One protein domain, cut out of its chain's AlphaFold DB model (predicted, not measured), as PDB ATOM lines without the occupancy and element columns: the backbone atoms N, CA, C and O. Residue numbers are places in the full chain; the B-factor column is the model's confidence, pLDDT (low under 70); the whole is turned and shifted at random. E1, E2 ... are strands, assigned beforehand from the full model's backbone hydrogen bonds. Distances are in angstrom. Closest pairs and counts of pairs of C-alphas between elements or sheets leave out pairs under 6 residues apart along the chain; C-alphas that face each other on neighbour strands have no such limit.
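What this domain is: This is residues 20 to 87 of the 94 residues of an uncharacterized protein of Methylomagnum ishizawai (UniProt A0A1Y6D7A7). A single strongly twisted sheet of six strands, E3 to E8, makes a one-layer ribbon in which the chain goes back and forth from strand to neighbour strand, and a small separate hairpin, E1 and E2, sits beyond its E3 end. No named helix covers either face of the sheet, and the row of strands E3 to E8 together with the hairpin E1 and E2 beyond it makes the longest axis. The printed part has 68 residues with eight named strands, E1 to E8 in chain order; the large sheet runs E3, E4, E5, E6, E7, E8 and the small one E1, E2, both antiparallel. The class is all strand. The whole is loose, with a radius of gyration of the C-alphas of 14.6 A, and elongated, spanning 47 by 27 by 17 A.

Where its parts are: Find C-alpha 35 at (6.698, 20.137, 40.745); from there E3, residues 35 to 40, runs 17.2 A. Next come E4, residues 45 to 51, the longest strand at 20.4 A, and E5, residues 56 to 61, at 16.7 A. E6, residues 66 to 70, spans 13.9 A and E7, residues 73 to 77, spans 13.2 A. E8, residues 83 to 86, ends at C-alpha 86, (-15.561, 18.252, 37.177). Go back to C-alpha 20 at (17.570, 17.603, 36.823) for E1, residues 20 to 22; E2 is residues 28 to 30.

How they stand to each other: Begin with the meander E3 to E8, each strand the antiparallel neighbour of the one before, each such pair a hairpin. E3 and E4 stand at 169 degrees, with N 38 and O 47 within hydrogen-bond range at 2.8 A. E4 and E5 stand at 167 degrees; look at N 48 and O 60, 2.8 A. E5 and E6 stand at 160 degrees, with N 59 and O 67 at 2.7 A. Between E6 and E7 the angle is 125 degrees, with N 75 and O 68 at 2.7 A. E7 and E8 stand at 146 degrees, with N 76 and O 84 at 2.8 A. E3 and E8 are the edge strands. The hairpin E1 and E2, at 157 degrees, has N 21 and O 29 at 2.8 A. E2 is only just apart from E3, their closest C-alphas being 8.0 A from each other.

The domain as a whole: From edge to edge of the large sheet the strands' lines turn by 116 degrees. The two C-alphas farthest apart are those of Gly 26 and Ser 80, 48.0 A. The printed part has no cut, and its links between strands are tight. Mean pLDDT of the printed part is 80.4; it is under 70 at residues 20, 23, 30 to 33, 78 and 86 to 87.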
ATOM      1  N   CYS A  20      17.275  16.600  37.845       66.56
ATOM      2  CA  CYS A  20      17.570  17.603  36.823       66.56
ATOM      3  C   CYS A  20      18.052  16.957  35.520       66.56
ATOM      4  O   CYS A  20      19.136  16.380  35.485       66.56
ATOM      5  N   ALA A  21      17.298  17.102  34.431       71.88
ATOM      6  CA  ALA A  21      17.694  16.664  33.093       71.88
ATOM      7  C   ALA A  21      18.021  17.862  32.187       71.88
ATOM      8  O   ALA A  21      17.349  18.896  32.226       71.88
ATOM      9  N   ARG A  22      19.045  17.728  31.334       75.31
ATOM     10  CA  ARG A  22      19.296  18.674  30.237       75.31
ATOM     11  C   ARG A  22      18.459  18.280  29.025       75.31
ATOM     12  O   ARG A  22      18.540  17.157  28.542       75.31
ATOM     13  N   THR A  23      17.666  19.218  28.532       69.56
ATOM     14  CA  THR A  23      16.915  19.074  27.276       69.56
ATOM     15  C   THR A  23      17.840  19.198  26.061       69.56
ATOM     16  O   THR A  23      18.941  19.740  26.169       69.56
ATOM     17  N   ALA A  24      17.380  18.760  24.884       78.19
ATOM     18  CA  ALA A  24      18.117  18.893  23.620       78.19
ATOM     19  C   ALA A  24      18.458  20.353  23.252       78.19
ATOM     20  O   ALA A  24      19.394  20.603  22.501       78.19
ATOM     21  N   THR A  25      17.735  21.327  23.815       80.31
ATOM     22  CA  THR A  25      17.993  22.767  23.665       80.31
ATOM     23  C   THR A  25      18.942  23.334  24.731       80.31
ATOM     24  O   THR A  25      19.129  24.543  24.811       80.31
ATOM     25  N   GLY A  26      19.539  22.488  25.578       75.12
ATOM     26  CA  GLY A  26      20.509  22.886  26.604       75.12
ATOM     27  C   GLY A  26      19.898  23.408  27.910       75.12
ATOM     28  O   GLY A  26      20.630  23.688  28.858       75.12
ATOM     29  N   LYS A  27      18.566  23.499  28.011       73.50
ATOM     30  CA  LYS A  27      17.881  23.925  29.238       73.50
ATOM     31  C   LYS A  27      17.958  22.826  30.301       73.50
ATOM     32  O   LYS A  27      17.585  21.686  30.017       73.50
ATOM     33  N   VAL A  28      18.386  23.180  31.512       75.50
ATOM     34  CA  VAL A  28      18.312  22.317  32.701       75.50
ATOM     35  C   VAL A  28      16.890  22.378  33.257       75.50
ATOM     36  O   VAL A  28      16.370  23.460  33.528       75.50
ATOM     37  N   VAL A  29      16.249  21.223  33.392       71.19
ATOM     38  CA  VAL A  29      14.904  21.073  33.952       71.19
ATOM     39  C   VAL A  29      15.020  20.206  35.186       71.19
ATOM     40  O   VAL A  29      15.360  19.039  35.057       71.19
ATOM     41  N   CYS A  30      14.757  20.789  36.351       68.38
ATOM     42  CA  CYS A  30      14.806  20.126  37.648       68.38
ATOM     43  C   CYS A  30      13.400  19.793  38.129       68.38
ATOM     44  O   CYS A  30      12.548  20.678  38.167       68.38
ATOM     45  N   GLY A  31      13.174  18.535  38.497       64.88
ATOM     46  CA  GLY A  31      11.944  18.080  39.134       64.88
ATOM     47  C   GLY A  31      11.637  16.620  38.818       64.88
ATOM     48  O   GLY A  31      11.818  16.162  37.693       64.88
ATOM     49  N   ASN A  32      11.104  15.896  39.799       62.22
ATOM     50  CA  ASN A  32      10.666  14.502  39.640       62.22
ATOM     51  C   ASN A  32       9.298  14.374  38.930       62.22
ATOM     52  O   ASN A  32       8.672  13.323  38.970       62.22
ATOM     53  N   GLY A  33       8.810  15.442  38.284       63.25
ATOM     54  CA  GLY A  33       7.465  15.514  37.698       63.25
ATOM     55  C   GLY A  33       6.355  15.913  38.683       63.25
ATOM     56  O   GLY A  33       5.236  16.194  38.244       63.25
ATOM     57  N   ASP A  34       6.676  15.987  39.979       70.44
ATOM     58  CA  ASP A  34       5.765  16.421  41.048       70.44
ATOM     59  C   ASP A  34       5.613  17.942  41.108       70.44
ATOM     60  O   ASP A  34       4.525  18.444  41.374       70.44
ATOM     61  N   GLU A  35       6.681  18.677  40.789       76.94
ATOM     62  CA  GLU A  35       6.698  20.137  40.745       76.94
ATOM     63  C   GLU A  35       7.265  20.625  39.409       76.94
ATOM     64  O   GLU A  35       8.242  20.089  38.881       76.94
ATOM     65  N   SER A  36       6.641  21.653  38.839       80.94
ATOM     66  CA  SER A  36       7.079  22.282  37.595       80.94
ATOM     67  C   SER A  36       6.775  23.770  37.620       80.94
ATOM     68  O   SER A  36       5.641  24.174  37.862       80.94
ATOM     69  N   ALA A  37       7.754  24.592  37.255       83.62
ATOM     70  CA  ALA A  37       7.575  26.026  37.067       83.62
ATOM     71  C   ALA A  37       7.893  26.440  35.625       83.62
ATOM     72  O   ALA A  37       8.784  25.901  34.966       83.62
ATOM     73  N   SER A  38       7.158  27.425  35.123       84.38
ATOM     74  CA  SER A  38       7.395  28.047  33.823       84.38
ATOM     75  C   SER A  38       7.207  29.554  33.916       84.38
ATOM     76  O   SER A  38       6.392  30.039  34.696       84.38
ATOM     77  N   TYR A  39       7.960  30.290  33.110       84.88
ATOM     78  CA  TYR A  39       7.839  31.733  32.974       84.88
ATOM     79  C   TYR A  39       7.784  32.075  31.491       84.88
ATOM     80  O   TYR A  39       8.609  31.587  30.715       84.88
ATOM     81  N   ASN A  40       6.800  32.879  31.095       86.44
ATOM     82  CA  ASN A  40       6.688  33.395  29.739       86.44
ATOM     83  C   ASN A  40       7.183  34.852  29.706       86.44
ATOM     84  O   ASN A  40       6.458  35.728  30.181       86.44
ATOM     85  N   PRO A  41       8.367  35.137  29.129       86.06
ATOM     86  CA  PRO A  41       8.925  36.490  29.093       86.06
ATOM     87  C   PRO A  41       8.119  37.456  28.219       86.06
ATOM     88  O   PRO A  41       8.113  38.649  28.492       86.06
ATOM     89  N   ASN A  42       7.393  36.960  27.211       91.00
ATOM     90  CA  ASN A  42       6.581  37.812  26.335       91.00
ATOM     91  C   ASN A  42       5.339  38.360  27.048       91.00
ATOM     92  O   ASN A  42       4.851  39.428  26.702       91.00
ATOM     93  N   THR A  43       4.807  37.616  28.024       89.50
ATOM     94  CA  THR A  43       3.593  38.000  28.762       89.50
ATOM     95  C   THR A  43       3.863  38.359  30.223       89.50
ATOM     96  O   THR A  43       2.939  38.759  30.921       89.50
ATOM     97  N   GLY A  44       5.084  38.154  30.725       90.62
ATOM     98  CA  GLY A  44       5.436  38.343  32.137       90.62
ATOM     99  C   GLY A  44       4.738  37.378  33.105       90.62
ATOM    100  O   GLY A  44       4.720  37.620  34.309       90.62
ATOM    101  N   VAL A  45       4.147  36.286  32.606       90.50
ATOM    102  CA  VAL A  45       3.351  35.358  33.426       90.50
ATOM    103  C   VAL A  45       4.209  34.180  33.864       90.50
ATOM    104  O   VAL A  45       4.729  33.439  33.027       90.50
ATOM    105  N   ALA A  46       4.295  33.969  35.176       88.12
ATOM    106  CA  ALA A  46       4.809  32.737  35.753       88.12
ATOM    107  C   ALA A  46       3.656  31.763  36.017       88.12
ATOM    108  O   ALA A  46       2.546  32.177  36.352       88.12
ATOM    109  N   ARG A  47       3.917  30.466  35.874       88.81
ATOM    110  CA  ARG A  47       3.020  29.385  36.283       88.81
ATOM    111  C   ARG A  47       3.813  28.366  37.077       88.81
ATOM    112  O   ARG A  47       4.864  27.934  36.608       88.81
ATOM    113  N   LYS A  48       3.288  27.944  38.218       89.75
ATOM    114  CA  LYS A  48       3.768  26.778  38.958       89.75
ATOM    115  C   LYS A  48       2.715  25.680  38.919       89.75
ATOM    116  O   LYS A  48       1.522  25.952  38.795       89.75
ATOM    117  N   SER A  49       3.172  24.444  38.982       87.19
ATOM    118  CA  SER A  49       2.342  23.271  39.142       87.19
ATOM    119  C   SER A  49       2.964  22.365  40.183       87.19
ATOM    120  O   SER A  49       4.174  22.166  40.164       87.19
ATOM    121  N   GLU A  50       2.125  21.827  41.054       89.19
ATOM    122  CA  GLU A  50       2.510  20.945  42.150       89.19
ATOM    123  C   GLU A  50       1.499  19.800  42.246       89.19
ATOM    124  O   GLU A  50       0.304  19.992  41.998       89.19
ATOM    125  N   VAL A  51       1.966  18.602  42.575       87.44
ATOM    126  CA  VAL A  51       1.127  17.425  42.814       87.44
ATOM    127  C   VAL A  51       1.195  17.077  44.292       87.44
ATOM    128  O   VAL A  51       2.272  16.874  44.841       87.44
ATOM    129  N   ASN A  52       0.040  16.997  44.955       85.69
ATOM    130  CA  ASN A  52      -0.006  16.570  46.351       85.69
ATOM    131  C   ASN A  52      -0.018  15.038  46.487       85.69
ATOM    132  O   ASN A  52      -0.257  14.305  45.526       85.69
ATOM    133  N   SER A  53       0.139  14.544  47.718       82.44
ATOM    134  CA  SER A  53       0.115  13.107  48.043       82.44
ATOM    135  C   SER A  53      -1.170  12.377  47.626       82.44
ATOM    136  O   SER A  53      -1.169  11.162  47.464       82.44
ATOM    137  N   ASN A  54      -2.269  13.108  47.411       82.12
ATOM    138  CA  ASN A  54      -3.548  12.571  46.947       82.12
ATOM    139  C   ASN A  54      -3.677  12.549  45.409       82.12
ATOM    140  O   ASN A  54      -4.778  12.289  44.901       82.12
ATOM    141  N   GLY A  55      -2.607  12.872  44.675       82.56
ATOM    142  CA  GLY A  55      -2.575  12.942  43.213       82.56
ATOM    143  C   GLY A  55      -3.356  14.121  42.623       82.56
ATOM    144  O   GLY A  55      -3.690  14.104  41.437       82.56
ATOM    145  N   VAL A  56      -3.707  15.127  43.434       85.06
ATOM    146  CA  VAL A  56      -4.295  16.376  42.932       85.06
ATOM    147  C   VAL A  56      -3.159  17.264  42.453       85.06
ATOM    148  O   VAL A  56      -2.265  17.593  43.228       85.06
ATOM    149  N   ARG A  57      -3.226  17.672  41.191       88.75
ATOM    150  CA  ARG A  57      -2.326  18.648  40.599       88.75
ATOM    151  C   ARG A  57      -2.934  20.041  40.683       88.75
ATOM    152  O   ARG A  57      -3.985  20.282  40.086       88.75
ATOM    153  N   THR A  58      -2.267  20.940  41.387       89.19
ATOM    154  CA  THR A  58      -2.580  22.370  41.424       89.19
ATOM    155  C   THR A  58      -1.746  23.085  40.363       89.19
ATOM    156  O   THR A  58      -0.597  22.725  40.115       89.19
ATOM    157  N   TYR A  59      -2.339  24.073  39.709       87.88
ATOM    158  CA  TYR A  59      -1.702  25.025  38.814       87.88
ATOM    159  C   TYR A  59      -1.996  26.418  39.347       87.88
ATOM    160  O   TYR A  59      -3.161  26.758  39.530       87.88
ATOM    161  N   GLU A  60      -0.969  27.232  39.542       91.00
ATOM    162  CA  GLU A  60      -1.113  28.623  39.973       91.00
ATOM    163  C   GLU A  60      -0.339  29.532  39.025       91.00
ATOM    164  O   GLU A  60       0.779  29.207  38.617       91.00
ATOM    165  N   SER A  61      -0.917  30.678  38.670       91.56
ATOM    166  CA  SER A  61      -0.237  31.721  37.903       91.56
ATOM    167  C   SER A  61       0.133  32.925  38.767       91.56
ATOM    168  O   SER A  61      -0.528  33.232  39.758       91.56
ATOM    169  N   SER A  62       1.131  33.697  38.328       88.50
ATOM    170  CA  SER A  62       1.484  34.991  38.937       88.50
ATOM    171  C   SER A  62       0.371  36.043  38.856       88.50
ATOM    172  O   SER A  62       0.466  37.082  39.496       88.50
ATOM    173  N   THR A  63      -0.684  35.786  38.079       88.81
ATOM    174  CA  THR A  63      -1.876  36.643  37.983       88.81
ATOM    175  C   THR A  63      -2.967  36.251  38.986       88.81
ATOM    176  O   THR A  63      -4.059  36.806  38.929       88.81
ATOM    177  N   GLY A  64      -2.711  35.269  39.859       83.38
ATOM    178  CA  GLY A  64      -3.655  34.796  40.874       83.38
ATOM    179  C   GLY A  64      -4.668  33.752  40.389       83.38
ATOM    180  O   GLY A  64      -5.574  33.402  41.138       83.38
ATOM    181  N   ALA A  65      -4.543  33.240  39.159       84.19
ATOM    182  CA  ALA A  65      -5.412  32.164  38.691       84.19
ATOM    183  C   ALA A  65      -4.944  30.821  39.269       84.19
ATOM    184  O   ALA A  65      -3.780  30.455  39.107       84.19
ATOM    185  N   GLU A  66      -5.862  30.077  39.888       88.50
ATOM    186  CA  GLU A  66      -5.633  28.718  40.385       88.50
ATOM    187  C   GLU A  66      -6.535  27.723  39.641       88.50
ATOM    188  O   GLU A  66      -7.733  27.959  39.464       88.50
ATOM    189  N   ALA A  67      -5.978  26.589  39.225       85.38
ATOM    190  CA  ALA A  67      -6.739  25.453  38.723       85.38
ATOM    191  C   ALA A  67      -6.242  24.162  39.370       85.38
ATOM    192  O   ALA A  67      -5.045  23.894  39.407       85.38
ATOM    193  N   LYS A  68      -7.161  23.322  39.841       87.81
ATOM    194  CA  LYS A  68      -6.842  22.006  40.402       87.81
ATOM    195  C   LYS A  68      -7.354  20.918  39.473       87.81
ATOM    196  O   LYS A  68      -8.416  21.063  38.873       87.81
ATOM    197  N   THR A  69      -6.610  19.828  39.342       86.56
ATOM    198  CA  THR A  69      -6.989  18.669  38.529       86.56
ATOM    199  C   THR A  69      -6.646  17.366  39.244       86.56
ATOM    200  O   THR A  69      -5.693  17.310  40.011       86.56
ATOM    201  N   LYS A  70      -7.415  16.303  39.016       84.19
ATOM    202  CA  LYS A  70      -7.126  14.944  39.498       84.19
ATOM    203  C   LYS A  70      -7.583  13.951  38.438       84.19
ATOM    204  O   LYS A  70      -8.712  14.048  37.964       84.19
ATOM    205  N   ASN A  71      -6.715  13.017  38.047       81.69
ATOM    206  CA  ASN A  71      -7.005  12.007  37.015       81.69
ATOM    207  C   ASN A  71      -7.534  12.610  35.691       81.69
ATOM    208  O   ASN A  71      -8.469  12.086  35.094       81.69
ATOM    209  N   GLY A  72      -6.989  13.756  35.264       75.44
ATOM    210  CA  GLY A  72      -7.422  14.451  34.042       75.44
ATOM    211  C   GLY A  72      -8.755  15.206  34.149       75.44
ATOM    212  O   GLY A  72      -9.216  15.766  33.158       75.44
ATOM    213  N   MET A  73      -9.370  15.256  35.333       81.75
ATOM    214  CA  MET A  73     -10.602  16.004  35.602       81.75
ATOM    215  C   MET A  73     -10.299  17.263  36.410       81.75
ATOM    216  O   MET A  73      -9.407  17.243  37.256       81.75
ATOM    217  N   GLY A  74     -11.045  18.346  36.187       81.56
ATOM    218  CA  GLY A  74     -10.940  19.546  37.020       81.56
ATOM    219  C   GLY A  74     -11.387  19.250  38.451       81.56
ATOM    220  O   GLY A  74     -12.228  18.391  38.667       81.56
ATOM    221  N   VAL A  75     -10.845  19.940  39.441       81.00
ATOM    222  CA  VAL A  75     -11.301  19.900  40.833       81.00
ATOM    223  C   VAL A  75     -11.851  21.281  41.150       81.00
ATOM    224  O   VAL A  75     -11.172  22.285  40.957       81.00
ATOM    225  N   TYR A  76     -13.091  21.330  41.615       76.62
ATOM    226  CA  TYR A  76     -13.833  22.553  41.877       76.62
ATOM    227  C   TYR A  76     -14.377  22.543  43.305       76.62
ATOM    228  O   TYR A  76     -14.844  21.515  43.792       76.62
ATOM    229  N   ARG A  77     -14.324  23.690  43.983       76.38
ATOM    230  CA  ARG A  77     -14.961  23.897  45.286       76.38
ATOM    231  C   ARG A  77     -16.305  24.582  45.045       76.38
ATOM    232  O   ARG A  77     -16.335  25.737  44.636       76.38
ATOM    233  N   ALA A  78     -17.400  23.868  45.276       68.19
ATOM    234  CA  ALA A  78     -18.744  24.423  45.191       68.19
ATOM    235  C   ALA A  78     -18.966  25.510  46.259       68.19
ATOM    236  O   ALA A  78     -18.335  25.449  47.320       68.19
ATOM    237  N   PRO A  79     -19.903  26.456  46.043       72.00
ATOM    238  CA  PRO A  79     -20.270  27.462  47.046       72.00
ATOM    239  C   PRO A  79     -20.738  26.847  48.373       72.00
ATOM    240  O   PRO A  79     -20.556  27.435  49.431       72.00
ATOM    241  N   SER A  80     -21.270  25.621  48.328       77.19
ATOM    242  CA  SER A  80     -21.632  24.808  49.496       77.19
ATOM    243  C   SER A  80     -20.431  24.284  50.299       77.19
ATOM    244  O   SER A  80     -20.608  23.566  51.278       77.19
ATOM    245  N   GLY A  81     -19.197  24.574  49.875       74.88
ATOM    246  CA  GLY A  81     -17.967  24.084  50.497       74.88
ATOM    247  C   GLY A  81     -17.578  22.659  50.090       74.88
ATOM    248  O   GLY A  81     -16.528  22.171  50.508       74.88
ATOM    249  N   LYS A  82     -18.367  21.985  49.249       77.56
ATOM    250  CA  LYS A  82     -18.046  20.646  48.741       77.56
ATOM    251  C   LYS A  82     -16.948  20.730  47.680       77.56
ATOM    252  O   LYS A  82     -17.015  21.560  46.782       77.56
ATOM    253  N   THR A  83     -15.921  19.885  47.780       75.56
ATOM    254  CA  THR A  83     -14.927  19.735  46.702       75.56
ATOM    255  C   THR A  83     -15.372  18.607  45.797       75.56
ATOM    256  O   THR A  83     -15.603  17.496  46.272       75.56
ATOM    257  N   CYS A  84     -15.489  18.881  44.509       71.62
ATOM    258  CA  CYS A  84     -15.977  17.921  43.545       71.62
ATOM    259  C   CYS A  84     -15.108  17.913  42.285       71.62
ATOM    260  O   CYS A  84     -14.497  18.915  41.912       71.62
ATOM    261  N   VAL A  85     -14.996  16.742  41.660       72.69
ATOM    262  CA  VAL A  85     -14.282  16.587  40.391       72.69
ATOM    263  C   VAL A  85     -15.238  16.946  39.259       72.69
ATOM    264  O   VAL A  85     -16.338  16.417  39.183       72.69
ATOM    265  N   LYS A  86     -14.851  17.877  38.395       69.00
ATOM    266  CA  LYS A  86     -15.561  18.252  37.177       69.00
ATOM    267  C   LYS A  86     -14.934  17.496  36.008       69.00
ATOM    268  O   LYS A  86     -13.939  17.931  35.425       69.00
ATOM    269  N   GLY A  87     -15.500  16.330  35.703       68.06
ATOM    270  CA  GLY A  87     -15.171  15.575  34.494       68.06
ATOM    271  C   GLY A  87     -15.767  16.194  33.221       68.06
ATOM    272  O   GLY A  87     -16.505  17.180  33.278       68.06
TER     273      GLY A  87